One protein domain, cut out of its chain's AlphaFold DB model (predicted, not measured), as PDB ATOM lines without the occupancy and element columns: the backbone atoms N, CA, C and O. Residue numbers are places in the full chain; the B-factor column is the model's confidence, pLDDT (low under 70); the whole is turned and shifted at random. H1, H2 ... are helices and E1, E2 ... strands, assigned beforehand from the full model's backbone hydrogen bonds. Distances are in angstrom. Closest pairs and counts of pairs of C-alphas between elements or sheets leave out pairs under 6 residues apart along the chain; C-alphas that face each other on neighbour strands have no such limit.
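What this domain is: This is residues 7 to 65 of the 80 residues of an uncharacterized protein of Corchorus capsularis (UniProt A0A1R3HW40). This domain has little regular structure: a ribbon of two antiparallel strands, E1 and E2, side by side, with a wide loop, residues 22 to 47, that leads from E1 to the short helix H1 of 5 residues. The 59 printed residues hold E1, H1 and E2 in chain order, a mixed class with only 15 residues in named elements. The whole is only just compact, close to loose, with a radius of gyration of the C-alphas of 12.4 A and spans of 30 by 27 by 20 A.

Where its parts are: Find C-alpha 17 at (24.190, -25.082, 20.016); from there E1, residues 17 to 21, runs 13.5 A. E2, residues 60 to 64, runs 13.4 A to C-alpha 64 at (25.120, -21.231, 17.600). H1, residues 48 to 52, measures 5.7 A.

How they stand to each other: E1 and E2 are antiparallel neighbours at 156 degrees; look at N 20 and O 61, 2.9 A apart. In H1 every O i to N i+4 pair is within hydrogen-bond range.

The domain as a whole: The printed part has no cut. E1 to H1 is a long link. Residues 12 to 14 and 27 to 37 are under pLDDT 70.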
ATOM      1  N   PHE A   7      17.591 -26.028  29.552       73.25
ATOM      2  CA  PHE A   7      18.101 -26.175  30.922       73.25
ATOM      3  C   PHE A   7      19.609 -26.412  31.022       73.25
ATOM      4  O   PHE A   7      20.182 -26.289  32.100       73.25
ATOM      5  N   GLN A   8      20.241 -26.792  29.915       76.00
ATOM      6  CA  GLN A   8      21.671 -27.069  29.843       76.00
ATOM      7  C   GLN A   8      22.459 -25.845  29.356       76.00
ATOM      8  O   GLN A   8      23.682 -25.916  29.253       76.00
ATOM      9  N   LEU A   9      21.774 -24.729  29.070       76.69
ATOM     10  CA  LEU A   9      22.412 -23.476  28.694       76.69
ATOM     11  C   LEU A   9      23.178 -22.886  29.884       76.69
ATOM     12  O   LEU A   9      22.590 -22.496  30.892       76.69
ATOM     13  N   ALA A  10      24.498 -22.778  29.750       77.50
ATOM     14  CA  ALA A  10      25.387 -22.243  30.772       77.50
ATOM     15  C   ALA A  10      25.989 -20.894  30.334       77.50
ATOM     16  O   ALA A  10      26.450 -20.778  29.197       77.50
ATOM     17  N   PRO A  11      26.090 -19.883  31.220       71.44
ATOM     18  CA  PRO A  11      26.737 -18.606  30.897       71.44
ATOM     19  C   PRO A  11      28.197 -18.732  30.446       71.44
ATOM     20  O   PRO A  11      28.666 -17.947  29.628       71.44
ATOM     21  N   GLN A  12      28.907 -19.735  30.966       66.69
ATOM     22  CA  GLN A  12      30.298 -20.035  30.613       66.69
ATOM     23  C   GLN A  12      30.428 -21.065  29.477       66.69
ATOM     24  O   GLN A  12      31.539 -21.454  29.131       66.69
ATOM     25  N   GLY A  13      29.318 -21.541  28.902       62.53
ATOM     26  CA  GLY A  13      29.371 -22.553  27.854       62.53
ATOM     27  C   GLY A  13      29.879 -21.957  26.541       62.53
ATOM     28  O   GLY A  13      29.153 -21.244  25.846       62.53
ATOM     29  N   LEU A  14      31.127 -22.263  26.195       62.19
ATOM     30  CA  LEU A  14      31.691 -21.980  24.876       62.19
ATOM     31  C   LEU A  14      31.007 -22.872  23.824       62.19
ATOM     32  O   LEU A  14      30.784 -24.056  24.066       62.19
ATOM     33  N   ASN A  15      30.691 -22.309  22.653       71.56
ATOM     34  CA  ASN A  15      30.186 -23.032  21.472       71.56
ATOM     35  C   ASN A  15      28.899 -23.851  21.685       71.56
ATOM     36  O   ASN A  15      28.720 -24.923  21.106       71.56
ATOM     37  N   GLN A  16      27.982 -23.339  22.502       82.00
ATOM     38  CA  GLN A  16      26.676 -23.959  22.707       82.00
ATOM     39  C   GLN A  16      25.813 -23.883  21.444       82.00
ATOM     40  O   GLN A  16      25.805 -22.871  20.739       82.00
ATOM     41  N   VAL A  17      25.073 -24.962  21.179       84.50
ATOM     42  CA  VAL A  17      24.190 -25.082  20.016       84.50
ATOM     43  C   VAL A  17      22.806 -25.524  20.465       84.50
ATOM     44  O   VAL A  17      22.656 -26.600  21.043       84.50
ATOM     45  N   ILE A  18      21.783 -24.731  20.157       83.62
ATOM     46  CA  ILE A  18      20.403 -25.031  20.540       83.62
ATOM     47  C   ILE A  18      19.487 -25.047  19.324       83.62
ATOM     48  O   ILE A  18      19.623 -24.237  18.409       83.62
ATOM     49  N   ARG A  19      18.547 -25.993  19.307       83.94
ATOM     50  CA  ARG A  19      17.537 -26.103  18.256       83.94
ATOM     51  C   ARG A  19      16.202 -25.602  18.787       83.94
ATOM     52  O   ARG A  19      15.682 -26.175  19.739       83.94
ATOM     53  N   LEU A  20      15.653 -24.554  18.176       82.19
ATOM     54  CA  LEU A  20      14.439 -23.891  18.652       82.19
ATOM     55  C   LEU A  20      13.521 -23.518  17.506       82.19
ATOM     56  O   LEU A  20      13.965 -23.134  16.425       82.19
ATOM     57  N   ARG A  21      12.221 -23.619  17.766       83.44
ATOM     58  CA  ARG A  21      11.205 -23.059  16.889       83.44
ATOM     59  C   ARG A  21      10.988 -21.607  17.282       83.44
ATOM     60  O   ARG A  21      10.732 -21.335  18.453       83.44
ATOM     61  N   ILE A  22      11.063 -20.696  16.319       82.25
ATOM     62  CA  ILE A  22      10.697 -19.303  16.569       82.25
ATOM     63  C   ILE A  22       9.187 -19.255  16.730       82.25
ATOM     64  O   ILE A  22       8.449 -19.599  15.814       82.25
ATOM     65  N   THR A  23       8.716 -18.872  17.908       79.81
ATOM     66  CA  THR A  23       7.282 -18.703  18.165       79.81
ATOM     67  C   THR A  23       6.808 -17.300  17.820       79.81
ATOM     68  O   THR A  23       5.643 -17.140  17.471       79.81
ATOM     69  N   ARG A  24       7.699 -16.304  17.916       79.50
ATOM     70  CA  ARG A  24       7.427 -14.894  17.634       79.50
ATOM     71  C   ARG A  24       8.691 -14.094  17.354       79.50
ATOM     72  O   ARG A  24       9.708 -14.350  17.998       79.50
ATOM     73  N   ILE A  25       8.599 -13.110  16.463       78.94
ATOM     74  CA  ILE A  25       9.662 -12.144  16.147       78.94
ATOM     75  C   ILE A  25       9.128 -10.745  16.395       78.94
ATOM     76  O   ILE A  25       8.182 -10.319  15.741       78.94
ATOM     77  N   TRP A  26       9.750 -10.012  17.309       72.06
ATOM     78  CA  TRP A  26       9.301  -8.678  17.689       72.06
ATOM     79  C   TRP A  26      10.426  -7.662  17.569       72.06
ATOM     80  O   TRP A  26      11.562  -7.965  17.922       72.06
ATOM     81  N   ASP A  27      10.076  -6.430  17.205       60.16
ATOM     82  CA  ASP A  27      10.972  -5.262  17.220       60.16
ATOM     83  C   ASP A  27      11.288  -4.756  18.658       60.16
ATOM     84  O   ASP A  27      11.802  -3.657  18.832       60.16
ATOM     85  N   CYS A  28      11.052  -5.597  19.686       37.47
ATOM     86  CA  CYS A  28      11.102  -5.354  21.143       37.47
ATOM     87  C   CYS A  28       9.876  -4.570  21.680       37.47
ATOM     88  O   CYS A  28       9.703  -3.391  21.400       37.47
ATOM     89  N   THR A  29       8.939  -5.174  22.428       31.14
ATOM     90  CA  THR A  29       9.003  -5.338  23.900       31.14
ATOM     91  C   THR A  29       7.981  -6.391  24.410       31.14
ATOM     92  O   THR A  29       6.791  -6.257  24.165       31.14
ATOM     93  N   VAL A  30       8.488  -7.412  25.131       39.22
ATOM     94  CA  VAL A  30       7.895  -8.388  26.106       39.22
ATOM     95  C   VAL A  30       6.591  -9.168  25.801       39.22
ATOM     96  O   VAL A  30       5.501  -8.623  25.974       39.22
ATOM     97  N   PRO A  31       6.646 -10.486  25.481       38.78
ATOM     98  CA  PRO A  31       5.514 -11.387  25.654       38.78
ATOM     99  C   PRO A  31       5.653 -12.093  26.993       38.78
ATOM    100  O   PRO A  31       6.503 -12.966  27.179       38.78
ATOM    101  N   THR A  32       4.745 -11.782  27.903       45.00
ATOM    102  CA  THR A  32       4.285 -12.735  28.906       45.00
ATOM    103  C   THR A  32       3.573 -13.876  28.184       45.00
ATOM    104  O   THR A  32       2.647 -13.664  27.402       45.00
ATOM    105  N   GLY A  33       4.010 -15.107  28.427       31.55
ATOM    106  CA  GLY A  33       3.375 -16.287  27.855       31.55
ATOM    107  C   GLY A  33       3.625 -17.502  28.726       31.55
ATOM    108  O   GLY A  33       4.721 -18.053  28.730       31.55
ATOM    109  N   GLN A  34       2.603 -17.900  29.482       40.81
ATOM    110  CA  GLN A  34       2.597 -19.162  30.204       40.81
ATOM    111  C   GLN A  34       2.413 -20.354  29.252       40.81
ATOM    112  O   GLN A  34       1.599 -20.313  28.334       40.81
ATOM    113  N   ARG A  35       3.096 -21.440  29.643       44.75
ATOM    114  CA  ARG A  35       3.106 -22.832  29.148       44.75
ATOM    115  C   ARG A  35       4.127 -23.132  28.040       44.75
ATOM    116  O   ARG A  35       3.883 -22.951  26.856       44.75
ATOM    117  N   GLY A  36       5.254 -23.690  28.496       52.16
ATOM    118  CA  GLY A  36       6.459 -24.023  27.728       52.16
ATOM    119  C   GLY A  36       7.521 -22.968  27.996       52.16
ATOM    120  O   GLY A  36       7.288 -21.818  27.670       52.16
ATOM    121  N   GLN A  37       8.627 -23.313  28.661       64.38
ATOM    122  CA  GLN A  37       9.638 -22.340  29.108       64.38
ATOM    123  C   GLN A  37      10.240 -21.606  27.900       64.38
ATOM    124  O   GLN A  37      11.051 -22.195  27.180       64.38
ATOM    125  N   PRO A  38       9.847 -20.351  27.634       70.00
ATOM    126  CA  PRO A  38      10.349 -19.632  26.481       70.00
ATOM    127  C   PRO A  38      11.705 -19.023  26.838       70.00
ATOM    128  O   PRO A  38      11.904 -18.541  27.955       70.00
ATOM    129  N   ILE A  39      12.637 -19.017  25.886       74.81
ATOM    130  CA  ILE A  39      13.832 -18.182  25.999       74.81
ATOM    131  C   ILE A  39      13.668 -16.942  25.140       74.81
ATOM    132  O   ILE A  39      13.141 -16.999  24.029       74.81
ATOM    133  N   HIS A  40      14.143 -15.822  25.662       79.50
ATOM    134  CA  HIS A  40      14.266 -14.599  24.896       79.50
ATOM    135  C   HIS A  40      15.643 -14.571  24.231       79.50
ATOM    136  O   HIS A  40      16.660 -14.737  24.906       79.50
ATOM    137  N   ILE A  41      15.671 -14.368  22.916       79.25
ATOM    138  CA  ILE A  41      16.904 -14.212  22.146       79.25
ATOM    139  C   ILE A  41      16.966 -12.764  21.690       79.25
ATOM    140  O   ILE A  41      16.073 -12.289  20.995       79.25
ATOM    141  N   GLN A  42      18.030 -12.074  22.085       82.69
ATOM    142  CA  GLN A  42      18.283 -10.703  21.676       82.69
ATOM    143  C   GLN A  42      19.374 -10.685  20.609       82.69
ATOM    144  O   GLN A  42      20.455 -11.239  20.809       82.69
ATOM    145  N   ILE A  43      19.086 -10.026  19.492       82.38
ATOM    146  CA  ILE A  43      20.048  -9.771  18.420       82.38
ATOM    147  C   ILE A  43      20.550  -8.338  18.587       82.38
ATOM    148  O   ILE A  43      19.774  -7.429  18.882       82.38
ATOM    149  N   GLY A  44      21.861  -8.134  18.462       79.19
ATOM    150  CA  GLY A  44      22.448  -6.800  18.540       79.19
ATOM    151  C   GLY A  44      21.987  -5.918  17.378       79.19
ATOM    152  O   GLY A  44      21.808  -6.400  16.264       79.19
ATOM    153  N   GLN A  45      21.862  -4.609  17.612       80.88
ATOM    154  CA  GLN A  45      21.377  -3.651  16.604       80.88
ATOM    155  C   GLN A  45      22.170  -3.684  15.287       80.88
ATOM    156  O   GLN A  45      21.625  -3.409  14.227       80.88
ATOM    157  N   ARG A  46      23.463  -4.024  15.342       83.75
ATOM    158  CA  ARG A  46      24.330  -4.116  14.155       83.75
ATOM    159  C   ARG A  46      23.980  -5.304  13.258       83.75
ATOM    160  O   ARG A  46      24.157  -5.234  12.047       83.75
ATOM    161  N   ASP A  47      23.465  -6.371  13.858       81.81
ATOM    162  CA  ASP A  47      23.227  -7.645  13.186       81.81
ATOM    163  C   ASP A  47      21.741  -7.860  12.866       81.81
ATOM    164  O   ASP A  47      21.391  -8.796  12.148       81.81
ATOM    165  N   VAL A  48      20.856  -6.994  13.377       81.50
ATOM    166  CA  VAL A  48      19.402  -7.155  13.247       81.50
ATOM    167  C   VAL A  48      18.961  -7.211  11.790       81.50
ATOM    168  O   VAL A  48      18.231  -8.124  11.432       81.50
ATOM    169  N   GLU A  49      19.465  -6.324  10.930       83.38
ATOM    170  CA  GLU A  49      19.088  -6.292   9.510       83.38
ATOM    171  C   GLU A  49      19.532  -7.558   8.766       83.38
ATOM    172  O   GLU A  49      18.812  -8.069   7.910       83.38
ATOM    173  N   HIS A  50      20.682  -8.124   9.148       83.94
ATOM    174  CA  HIS A  50      21.203  -9.355   8.555       83.94
ATOM    175  C   HIS A  50      20.345 -10.566   8.926       83.94
ATOM    176  O   HIS A  50      20.057 -11.416   8.084       83.94
ATOM    177  N   PHE A  51      19.929 -10.655  10.190       83.00
ATOM    178  CA  PHE A  51      19.168 -11.801  10.672       83.00
ATOM    179  C   PHE A  51      17.667 -11.667  10.436       83.00
ATOM    180  O   PHE A  51      17.019 -12.677  10.189       83.00
ATOM    181  N   ARG A  52      17.099 -10.457  10.445       80.94
ATOM    182  CA  ARG A  52      15.654 -10.224  10.289       80.94
ATOM    183  C   ARG A  52      15.099 -10.874   9.026       80.94
ATOM    184  O   ARG A  52      14.062 -11.520   9.094       80.94
ATOM    185  N   ALA A  53      15.818 -10.775   7.909       83.00
ATOM    186  CA  ALA A  53      15.420 -11.396   6.645       83.00
ATOM    187  C   ALA A  53      15.415 -12.940   6.678       83.00
ATOM    188  O   ALA A  53      14.761 -13.572   5.853       83.00
ATOM    189  N   LEU A  54      16.144 -13.554   7.614       84.50
ATOM    190  CA  LEU A  54      16.310 -15.006   7.726       84.50
ATOM    191  C   LEU A  54      15.358 -15.644   8.742       84.50
ATOM    192  O   LEU A  54      15.238 -16.870   8.767       84.50
ATOM    193  N   LEU A  55      14.717 -14.846   9.600       84.19
ATOM    194  CA  LEU A  55      13.875 -15.326  10.691       84.19
ATOM    195  C   LEU A  55      12.411 -15.385  10.247       84.19
ATOM    196  O   LEU A  55      11.823 -14.389   9.840       84.19
ATOM    197  N   ILE A  56      11.813 -16.568  10.367       85.25
ATOM    198  CA  ILE A  56      10.425 -16.846  10.009       85.25
ATOM    199  C   ILE A  56       9.740 -17.450  11.232       85.25
ATOM    200  O   ILE A  56      10.207 -18.438  11.812       85.25
ATOM    201  N   GLU A  57       8.615 -16.862  11.633       84.38
ATOM    202  CA  GLU A  57       7.791 -17.413  12.706       84.38
ATOM    203  C   GLU A  57       7.291 -18.817  12.344       84.38
ATOM    204  O   GLU A  57       6.893 -19.112  11.220       84.38
ATOM    205  N   GLY A  58       7.337 -19.725  13.311       80.50
ATOM    206  CA  GLY A  58       6.978 -21.122  13.133       80.50
ATOM    207  C   GLY A  58       8.065 -21.986  12.490       80.50
ATOM    208  O   GLY A  58       7.904 -23.211  12.508       80.50
ATOM    209  N   ALA A  59       9.167 -21.421  11.991       82.44
ATOM    210  CA  ALA A  59      10.290 -22.196  11.473       82.44
ATOM    211  C   ALA A  59      11.257 -22.638  12.588       82.44
ATOM    212  O   ALA A  59      11.304 -22.076  13.686       82.44
ATOM    213  N   LEU A  60      11.990 -23.716  12.310       84.31
ATOM    214  CA  LEU A  60      12.884 -24.391  13.247       84.31
ATOM    215  C   LEU A  60      14.336 -24.065  12.898       84.31
ATOM    216  O   LEU A  60      14.797 -24.403  11.811       84.31
ATOM    217  N   TYR A  61      15.053 -23.459  13.838       83.62
ATOM    218  CA  TYR A  61      16.416 -22.972  13.653       83.62
ATOM    219  C   TYR A  61      17.401 -23.733  14.528       83.62
ATOM    220  O   TYR A  61      17.067 -24.190  15.624       83.62
ATOM    221  N   LEU A  62      18.635 -23.832  14.038       86.88
ATOM    222  CA  LEU A  62      19.797 -24.222  14.820       86.88
ATOM    223  C   LEU A  62      20.603 -22.958  15.120       86.88
ATOM    224  O   LEU A  62      21.161 -22.349  14.213       86.88
ATOM    225  N   LEU A  63      20.642 -22.556  16.384       84.75
ATOM    226  CA  LEU A  63      21.369 -21.376  16.834       84.75
ATOM    227  C   LEU A  63      22.715 -21.799  17.409       84.75
ATOM    228  O   LEU A  63      22.800 -22.790  18.131       84.75
ATOM    229  N   SER A  64      23.757 -21.032  17.101       86.25
ATOM    230  CA  SER A  64      25.120 -21.231  17.600       86.25
ATOM    231  C   SER A  64      25.830 -19.881  17.731       86.25
ATOM    232  O   SER A  64      25.325 -18.874  17.235       86.25
ATOM    233  N   GLY A  65      26.965 -19.836  18.437       83.56
ATOM    234  CA  GLY A  65      27.756 -18.605  18.578       83.56
ATOM    235  C   GLY A  65      27.094 -17.512  19.429       83.56
ATOM    236  O   GLY A  65      27.461 -16.345  19.330       83.56
TER     237      GLY A  65